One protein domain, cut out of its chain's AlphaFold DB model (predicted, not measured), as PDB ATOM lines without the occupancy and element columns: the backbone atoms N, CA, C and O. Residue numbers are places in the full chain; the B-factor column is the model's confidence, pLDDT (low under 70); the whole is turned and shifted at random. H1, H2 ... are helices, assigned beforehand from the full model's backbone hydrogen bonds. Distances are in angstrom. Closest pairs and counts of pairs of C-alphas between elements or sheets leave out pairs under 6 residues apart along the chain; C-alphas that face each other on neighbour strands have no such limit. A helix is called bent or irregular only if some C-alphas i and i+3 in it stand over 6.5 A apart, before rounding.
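What this domain is: This is residues 2 to 63 of the 106 residues of an uncharacterized protein of Portunus trituberculatus (UniProt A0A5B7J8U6). A long bent helix, H2, makes most of the length of an elongated model, with helix H1 set crosswise near its first end and helix H3 folded back on its other arm, H2b, as a helical hairpin. The two ends are separate: H1 lies far from H3, and no three helices share a core. The printed part has 62 residues with three named helices in the order H1, H2, H3, no named strand, and the class all helix. It is only just loose, close to extended, with a radius of gyration of the C-alphas of 15.7 A, and its outline is a rod spanning 47 by 22 by 15 A.

How they stand to each other: The first helix, H1, takes residues 2 to 13. A short link of seven residues joins it to H2, residues 21 to 42. By its hydrogen bonds H2 was assigned as one helix, but it is bent: C-alphas 32 and 35 are 7.0 A apart. Its arms, H2a of residues 21 to 32 and H2b of residues 35 to 42, stand at a steep tilt of 51 degrees. H1 and H2a are close but not clearly touching, with the C-alphas of Tyr 4 and Arg 21 the closest at 6.9 A. Their lines are about perpendicular, at 73 degrees. A tight link of five residues leads from H2b to H3, residues 48 to 58. H2b and H3 touch and form a helical hairpin, a steep tilt of 42 degrees, opposite ways; their closest C-alphas are those of Phe 41 and Arg 51, 5.7 A apart. H1 is apart from H2b and from H3. H2a and H3 are only just apart, their closest C-alphas being 8.4 A from each other. In H1, H2a, H2b and H3 every O i to N i+4 pair is within hydrogen-bond range.

Where its parts are: H1 begins at C-alpha 2, (36.202, 82.372, 103.417), and measures 16.8 A from first to last C-alpha. H2a begins at C-alpha 21, (25.007, 81.228, 101.056), and measures 16.4 A. H2b, residues 35 to 42, measures 11.1 A. H3 measures 15.4 A and ends at C-alpha 58, (23.195, 82.983, 79.987).

The domain as a whole: The two C-alphas farthest apart are those of Lys 13 and Gly 45, 47.5 A. Residues 44 to 49, of which 48 and 49 belong to H3, stand free. The printed part has no cut, and neither of its two links between helices is long. The mean pLDDT of the printed part is 89.8; residues 61 to 63 are under 70.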
ATOM      1  N   ASN A   2      35.701  81.005 103.213       91.44
ATOM      2  CA  ASN A   2      36.202  82.372 103.417       91.44
ATOM      3  C   ASN A   2      35.657  83.410 102.416       91.44
ATOM      4  O   ASN A   2      35.348  84.528 102.807       91.44
ATOM      5  N   SER A   3      35.460  83.040 101.145       92.88
ATOM      6  CA  SER A   3      34.941  83.956 100.116       92.88
ATOM      7  C   SER A   3      33.535  84.490 100.417       92.88
ATOM      8  O   SER A   3      33.274  85.669 100.195       92.88
ATOM      9  N   TYR A   4      32.651  83.658 100.980       94.62
ATOM     10  CA  TYR A   4      31.302  84.076 101.378       94.62
ATOM     11  C   TYR A   4      31.333  85.063 102.551       94.62
ATOM     12  O   TYR A   4      30.613  86.055 102.537       94.62
ATOM     13  N   VAL A   5      32.199  84.817 103.541       94.31
ATOM     14  CA  VAL A   5      32.346  85.687 104.720       94.31
ATOM     15  C   VAL A   5      32.821  87.078 104.300       94.31
ATOM     16  O   VAL A   5      32.223  88.075 104.694       94.31
ATOM     17  N   ILE A   6      33.828  87.142 103.424       95.50
ATOM     18  CA  ILE A   6      34.346  88.407 102.880       95.50
ATOM     19  C   ILE A   6      33.269  89.139 102.069       95.50
ATOM     20  O   ILE A   6      33.136  90.358 102.172       95.50
ATOM     21  N   HIS A   7      32.498  88.416 101.252       93.81
ATOM     22  CA  HIS A   7      31.397  89.003 100.488       93.81
ATOM     23  C   HIS A   7      30.325  89.595 101.414       93.81
ATOM     24  O   HIS A   7      29.893  90.725 101.205       93.81
ATOM     25  N   ASN A   8      29.929  88.855 102.451       93.62
ATOM     26  CA  ASN A   8      28.922  89.289 103.413       93.62
ATOM     27  C   ASN A   8      29.359  90.557 104.163       93.62
ATOM     28  O   ASN A   8      28.618  91.533 104.179       93.62
ATOM     29  N   ASP A   9      30.593  90.580 104.676       95.00
ATOM     30  CA  ASP A   9      31.172  91.753 105.349       95.00
ATOM     31  C   ASP A   9      31.181  92.994 104.436       95.00
ATOM     32  O   ASP A   9      30.774  94.088 104.836       95.00
ATOM     33  N   LYS A  10      31.556  92.823 103.160       95.00
ATOM     34  CA  LYS A  10      31.521  93.906 102.164       95.00
ATOM     35  C   LYS A  10      30.102  94.394 101.864       95.00
ATOM     36  O   LYS A  10      29.919  95.596 101.676       95.00
ATOM     37  N   CYS A  11      29.118  93.499 101.791       93.06
ATOM     38  CA  CYS A  11      27.716  93.873 101.592       93.06
ATOM     39  C   CYS A  11      27.192  94.691 102.775       93.06
ATOM     40  O   CYS A  11      26.648  95.774 102.560       93.06
ATOM     41  N   THR A  12      27.442  94.235 104.006       92.69
ATOM     42  CA  THR A  12      27.031  94.933 105.232       92.69
ATOM     43  C   THR A  12      27.644  96.330 105.319       92.69
ATOM     44  O   THR A  12      26.918  97.296 105.538       92.69
ATOM     45  N   LYS A  13      28.948  96.474 105.046       94.44
ATOM     46  CA  LYS A  13      29.635  97.782 105.034       94.44
ATOM     47  C   LYS A  13      29.082  98.758 103.994       94.44
ATOM     48  O   LYS A  13      29.168  99.964 104.187       94.44
ATOM     49  N   LYS A  14      28.527  98.250 102.892       93.75
ATOM     50  CA  LYS A  14      27.919  99.055 101.821       93.75
ATOM     51  C   LYS A  14      26.414  99.280 102.003       93.75
ATOM     52  O   LYS A  14      25.799  99.872 101.123       93.75
ATOM     53  N   GLY A  15      25.809  98.776 103.083       91.88
ATOM     54  CA  GLY A  15      24.356  98.830 103.287       91.88
ATOM     55  C   GLY A  15      23.556  97.992 102.281       91.88
ATOM     56  O   GLY A  15      22.355  98.194 102.122       91.88
ATOM     57  N   ILE A  16      24.205  97.057 101.579       93.44
ATOM     58  CA  ILE A  16      23.559  96.179 100.602       93.44
ATOM     59  C   ILE A  16      23.098  94.916 101.329       93.44
ATOM     60  O   ILE A  16      23.863  94.307 102.080       93.44
ATOM     61  N   LYS A  17      21.859  94.485 101.072       91.69
ATOM     62  CA  LYS A  17      21.343  93.217 101.598       91.69
ATOM     63  C   LYS A  17      22.246  92.067 101.156       91.69
ATOM     64  O   LYS A  17      22.496  91.884  99.965       91.69
ATOM     65  N   SER A  18      22.723  91.282 102.115       91.38
ATOM     66  CA  SER A  18      23.556  90.135 101.799       91.38
ATOM     67  C   SER A  18      22.745  88.978 101.227       91.38
ATOM     68  O   SER A  18      21.579  88.761 101.558       91.38
ATOM     69  N   LEU A  19      23.389  88.233 100.332       92.38
ATOM     70  CA  LEU A  19      22.819  87.030  99.744       92.38
ATOM     71  C   LEU A  19      22.877  85.870 100.734       92.38
ATOM     72  O   LEU A  19      23.823  85.736 101.525       92.38
ATOM     73  N   SER A  20      21.910  84.959 100.622       94.69
ATOM     74  CA  SER A  20      22.043  83.660 101.273       94.69
ATOM     75  C   SER A  20      23.262  82.920 100.708       94.69
ATOM     76  O   SER A  20      23.658  83.098  99.552       94.69
ATOM     77  N   ARG A  21      23.859  82.030 101.506       93.25
ATOM     78  CA  ARG A  21      25.007  81.228 101.056       93.25
ATOM     79  C   ARG A  21      24.705  80.442  99.775       93.25
ATOM     80  O   ARG A  21      25.578  80.303  98.922       93.25
ATOM     81  N   ARG A  22      23.474  79.939  99.632       95.25
ATOM     82  CA  ARG A  22      23.029  79.193  98.446       95.25
ATOM     83  C   ARG A  22      23.015  80.075  97.200       95.25
ATOM     84  O   ARG A  22      23.514  79.654  96.160       95.25
ATOM     85  N   GLU A  23      22.470  81.282  97.304       94.88
ATOM     86  CA  GLU A  23      22.430  82.234  96.190       94.88
ATOM     87  C   GLU A  23      23.828  82.691  95.800       94.88
ATOM     88  O   GLU A  23      24.145  82.680  94.616       94.88
ATOM     89  N   PHE A  24      24.685  82.981  96.781       95.31
ATOM     90  CA  PHE A  24      26.085  83.326  96.539       95.31
ATOM     91  C   PHE A  24      26.829  82.229  95.765       95.31
ATOM     92  O   PHE A  24      27.545  82.506  94.807       95.31
ATOM     93  N   LEU A  25      26.662  80.961  96.152       95.19
ATOM     94  CA  LEU A  25      27.306  79.857  95.436       95.19
ATOM     95  C   LEU A  25      26.739  79.684  94.025       95.19
ATOM     96  O   LEU A  25      27.492  79.367  93.105       95.19
ATOM     97  N   LYS A  26      25.434  79.919  93.845       94.94
ATOM     98  CA  LYS A  26      24.809  79.902  92.523       94.94
ATOM     99  C   LYS A  26      25.408  81.002  91.647       94.94
ATOM    100  O   LYS A  26      25.917  80.683  90.578       94.94
ATOM    101  N   THR A  27      25.415  82.258  92.094       93.38
ATOM    102  CA  THR A  27      25.963  83.380  91.313       93.38
ATOM    103  C   THR A  27      27.439  83.178  90.995       93.38
ATOM    104  O   THR A  27      27.828  83.286  89.835       93.38
ATOM    105  N   MET A  28      28.235  82.760  91.979       94.44
ATOM    106  CA  MET A  28      29.651  82.448  91.784       94.44
ATOM    107  C   MET A  28      29.851  81.344  90.735       94.44
ATOM    108  O   MET A  28      30.684  81.481  89.843       94.44
ATOM    109  N   GLY A  29      29.069  80.261  90.793       94.44
ATOM    110  CA  GLY A  29      29.124  79.195  89.790       94.44
ATOM    111  C   GLY A  29      28.792  79.696  88.382       94.44
ATOM    112  O   GLY A  29      29.496  79.366  87.428       94.44
ATOM    113  N   TYR A  30      27.766  80.542  88.254       93.94
ATOM    114  CA  TYR A  30      27.417  81.180  86.983       93.94
ATOM    115  C   TYR A  30      28.563  82.044  86.443       93.94
ATOM    116  O   TYR A  30      28.924  81.910  85.274       93.94
ATOM    117  N   GLU A  31      29.159  82.899  87.273       92.94
ATOM    118  CA  GLU A  31      30.245  83.797  86.865       92.94
ATOM    119  C   GLU A  31      31.495  83.039  86.413       92.94
ATOM    120  O   GLU A  31      32.066  83.366  85.369       92.94
ATOM    121  N   LEU A  32      31.875  81.985  87.139       94.81
ATOM    122  CA  LEU A  32      33.032  81.153  86.800       94.81
ATOM    123  C   LEU A  32      32.858  80.446  85.450       94.81
ATOM    124  O   LEU A  32      33.798  80.362  84.657       94.81
ATOM    125  N   ILE A  33      31.653  79.950  85.168       94.69
ATOM    126  CA  ILE A  33      31.377  79.162  83.960       94.69
ATOM    127  C   ILE A  33      31.102  80.062  82.749       94.69
ATOM    128  O   ILE A  33      31.316  79.636  81.613       94.69
ATOM    129  N   LYS A  34      30.676  81.314  82.957       91.56
ATOM    130  CA  LYS A  34      30.224  82.226  81.893       91.56
ATOM    131  C   LYS A  34      31.203  82.331  80.721       91.56
ATOM    132  O   LYS A  34      30.786  82.209  79.571       91.56
ATOM    133  N   LYS A  35      32.499  82.521  80.995       91.81
ATOM    134  CA  LYS A  35      33.528  82.649  79.946       91.81
ATOM    135  C   LYS A  35      33.638  81.374  79.109       91.81
ATOM    136  O   LYS A  35      33.644  81.437  77.886       91.81
ATOM    137  N   TRP A  36      33.671  80.219  79.768       92.88
ATOM    138  CA  TRP A  36      33.752  78.925  79.097       92.88
ATOM    139  C   TRP A  36      32.478  78.601  78.306       92.88
ATOM    140  O   TRP A  36      32.548  78.112  77.179       92.88
ATOM    141  N   ALA A  37      31.309  78.929  78.861       91.19
ATOM    142  CA  ALA A  37      30.028  78.773  78.183       91.19
ATOM    143  C   ALA A  37      29.960  79.617  76.902       91.19
ATOM    144  O   ALA A  37      29.470  79.126  75.887       91.19
ATOM    145  N   LEU A  38      30.494  80.844  76.925       89.75
ATOM    146  CA  LEU A  38      30.571  81.704  75.745       89.75
ATOM    147  C   LEU A  38      31.449  81.081  74.653       89.75
ATOM    148  O   LEU A  38      31.010  80.969  73.509       89.75
ATOM    149  N   THR A  39      32.644  80.603  75.015       90.81
ATOM    150  CA  THR A  39      33.536  79.894  74.083       90.81
ATOM    151  C   THR A  39      32.853  78.665  73.492       90.81
ATOM    152  O   THR A  39      32.929  78.427  72.294       90.81
ATOM    153  N   ARG A  40      32.125  77.893  74.303       90.06
ATOM    154  CA  ARG A  40      31.402  76.708  73.823       90.06
ATOM    155  C   ARG A  40      30.219  77.058  72.917       90.06
ATOM    156  O   ARG A  40      29.887  76.296  72.013       90.06
ATOM    157  N   PHE A  41      29.573  78.193  73.155       88.19
ATOM    158  CA  PHE A  41      28.434  78.670  72.374       88.19
ATOM    159  C   PHE A  41      28.824  79.159  70.968       88.19
ATOM    160  O   PHE A  41      28.017  79.035  70.033       88.19
ATOM    161  N   SER A  42      30.048  79.675  70.806       86.31
ATOM    162  CA  SER A  42      30.590  80.119  69.516       86.31
ATOM    163  C   SER A  42      31.157  78.985  68.650       86.31
ATOM    164  O   SER A  42      31.323  79.183  67.449       86.31
ATOM    165  N   LEU A  43      31.399  77.789  69.204       87.00
ATOM    166  CA  LEU A  43      31.959  76.671  68.439       87.00
ATOM    167  C   LEU A  43      31.029  76.208  67.296       87.00
ATOM    168  O   LEU A  43      29.857  75.880  67.540       87.00
ATOM    169  N   PRO A  44      31.537  76.095  66.051       83.50
ATOM    170  CA  PRO A  44      30.785  75.494  64.958       83.50
ATOM    171  C   PRO A  44      30.575  73.997  65.224       83.50
ATOM    172  O   PRO A  44      31.454  73.303  65.724       83.50
ATOM    173  N   GLY A  45      29.386  73.479  64.903       81.12
ATOM    174  CA  GLY A  45      29.059  72.061  65.105       81.12
ATOM    175  C   GLY A  45      28.673  71.672  66.539       81.12
ATOM    176  O   GLY A  45      28.365  70.505  66.786       81.12
ATOM    177  N   GLN A  46      28.614  72.626  67.478       83.25
ATOM    178  CA  GLN A  46      28.073  72.380  68.814       83.25
ATOM    179  C   GLN A  46      26.630  71.856  68.719       83.25
ATOM    180  O   GLN A  46      25.799  72.380  67.973       83.25
ATOM    181  N   HIS A  47      26.323  70.812  69.495       85.56
ATOM    182  CA  HIS A  47      25.001  70.189  69.471       85.56
ATOM    183  C   HIS A  47      23.900  71.207  69.797       85.56
ATOM    184  O   HIS A  47      24.020  71.957  70.769       85.56
ATOM    185  N   PHE A  48      22.815  71.193  69.014       82.94
ATOM    186  CA  PHE A  48      21.728  72.171  69.115       82.94
ATOM    187  C   PHE A  48      21.176  72.283  70.539       82.94
ATOM    188  O   PHE A  48      21.088  73.387  71.056       82.94
ATOM    189  N   SER A  49      20.901  71.156  71.209       87.38
ATOM    190  CA  SER A  49      20.365  71.178  72.580       87.38
ATOM    191  C   SER A  49      21.291  71.881  73.574       87.38
ATOM    192  O   SER A  49      20.828  72.645  74.412       87.38
ATOM    193  N   VAL A  50      22.606  71.677  73.456       89.50
ATOM    194  CA  VAL A  50      23.596  72.328  74.324       89.50
ATOM    195  C   VAL A  50      23.654  73.822  74.026       89.50
ATOM    196  O   VAL A  50      23.719  74.632  74.947       89.50
ATOM    197  N   ARG A  51      23.595  74.200  72.745       88.50
ATOM    198  CA  ARG A  51      23.590  75.603  72.324       88.50
ATOM    199  C   ARG A  51      22.346  76.338  72.828       88.50
ATOM    200  O   ARG A  51      22.472  77.457  73.314       88.50
ATOM    201  N   THR A  52      21.179  75.698  72.754       88.19
ATOM    202  CA  THR A  52      19.911  76.210  73.289       88.19
ATOM    203  C   THR A  52      19.977  76.373  74.803       88.19
ATOM    204  O   THR A  52      19.706  77.462  75.297       88.19
ATOM    205  N   LEU A  53      20.457  75.357  75.526       91.06
ATOM    206  CA  LEU A  53      20.578  75.416  76.984       91.06
ATOM    207  C   LEU A  53      21.512  76.544  77.433       91.06
ATOM    208  O   LEU A  53      21.172  77.305  78.335       91.06
ATOM    209  N   ILE A  54      22.673  76.701  76.788       91.25
ATOM    210  CA  ILE A  54      23.601  77.798  77.098       91.25
ATOM    211  C   ILE A  54      22.956  79.158  76.794       91.25
ATOM    212  O   ILE A  54      23.075  80.080  77.601       91.25
ATOM    213  N   LYS A  55      22.247  79.275  75.664       89.44
ATOM    214  CA  LYS A  55      21.546  80.503  75.274       89.44
ATOM    215  C   LYS A  55      20.504  80.914  76.311       89.44
ATOM    216  O   LYS A  55      20.497  82.068  76.715       89.44
ATOM    217  N   GLU A  56      19.665  79.982  76.748       90.12
ATOM    218  CA  GLU A  56      18.616  80.225  77.748       90.12
ATOM    219  C   GLU A  56      19.204  80.529  79.130       90.12
ATOM    220  O   GLU A  56      18.716  81.397  79.845       90.12
ATOM    221  N   THR A  57      20.292  79.848  79.495       90.12
ATOM    222  CA  THR A  57      20.906  79.986  80.821       90.12
ATOM    223  C   THR A  57      21.664  81.308  80.985       90.12
ATOM    224  O   THR A  57      21.664  81.877  82.075       90.12
ATOM    225  N   PHE A  58      22.325  81.798  79.929       88.44
ATOM    226  CA  PHE A  58      23.195  82.983  79.987       88.44
ATOM    227  C   PHE A  58      22.694  84.179  79.168       88.44
ATOM    228  O   PHE A  58      23.352  85.220  79.160       88.44
ATOM    229  N   ASN A  59      21.551  84.050  78.485       85.62
ATOM    230  CA  ASN A  59      20.974  85.065  77.595       85.62
ATOM    231  C   ASN A  59      21.956  85.580  76.529       85.62
ATOM    232  O   ASN A  59      21.938  86.755  76.165       85.62
ATOM    233  N   PHE A  60      22.831  84.711  76.014       83.00
ATOM    234  CA  PHE A  60      23.746  85.100  74.945       83.00
ATOM    235  C   PHE A  60      22.977  85.345  73.642       83.00
ATOM    236  O   PHE A  60      22.324  84.448  73.104       83.00
ATOM    237  N   SER A  61      23.090  86.548  73.085       69.12
ATOM    238  CA  SER A  61      22.775  86.796  71.681       69.12
ATOM    239  C   SER A  61      24.030  86.520  70.852       69.12
ATOM    240  O   SER A  61      25.121  86.988  71.169       69.12
ATOM    241  N   MET A  62      23.908  85.722  69.788       63.09
ATOM    242  CA  MET A  62      24.924  85.771  68.735       63.09
ATOM    243  C   MET A  62      24.763  87.140  68.075       63.09
ATOM    244  O   MET A  62      23.716  87.389  67.478       63.09
ATOM    245  N   SER A  63      25.759  88.018  68.211       54.88
ATOM    246  CA  SER A  63      25.871  89.158  67.303       54.88
ATOM    247  C   SER A  63      26.005  88.598  65.888       54.88
ATOM    248  O   SER A  63      26.756  87.650  65.653       54.88
TER     249      SER A  63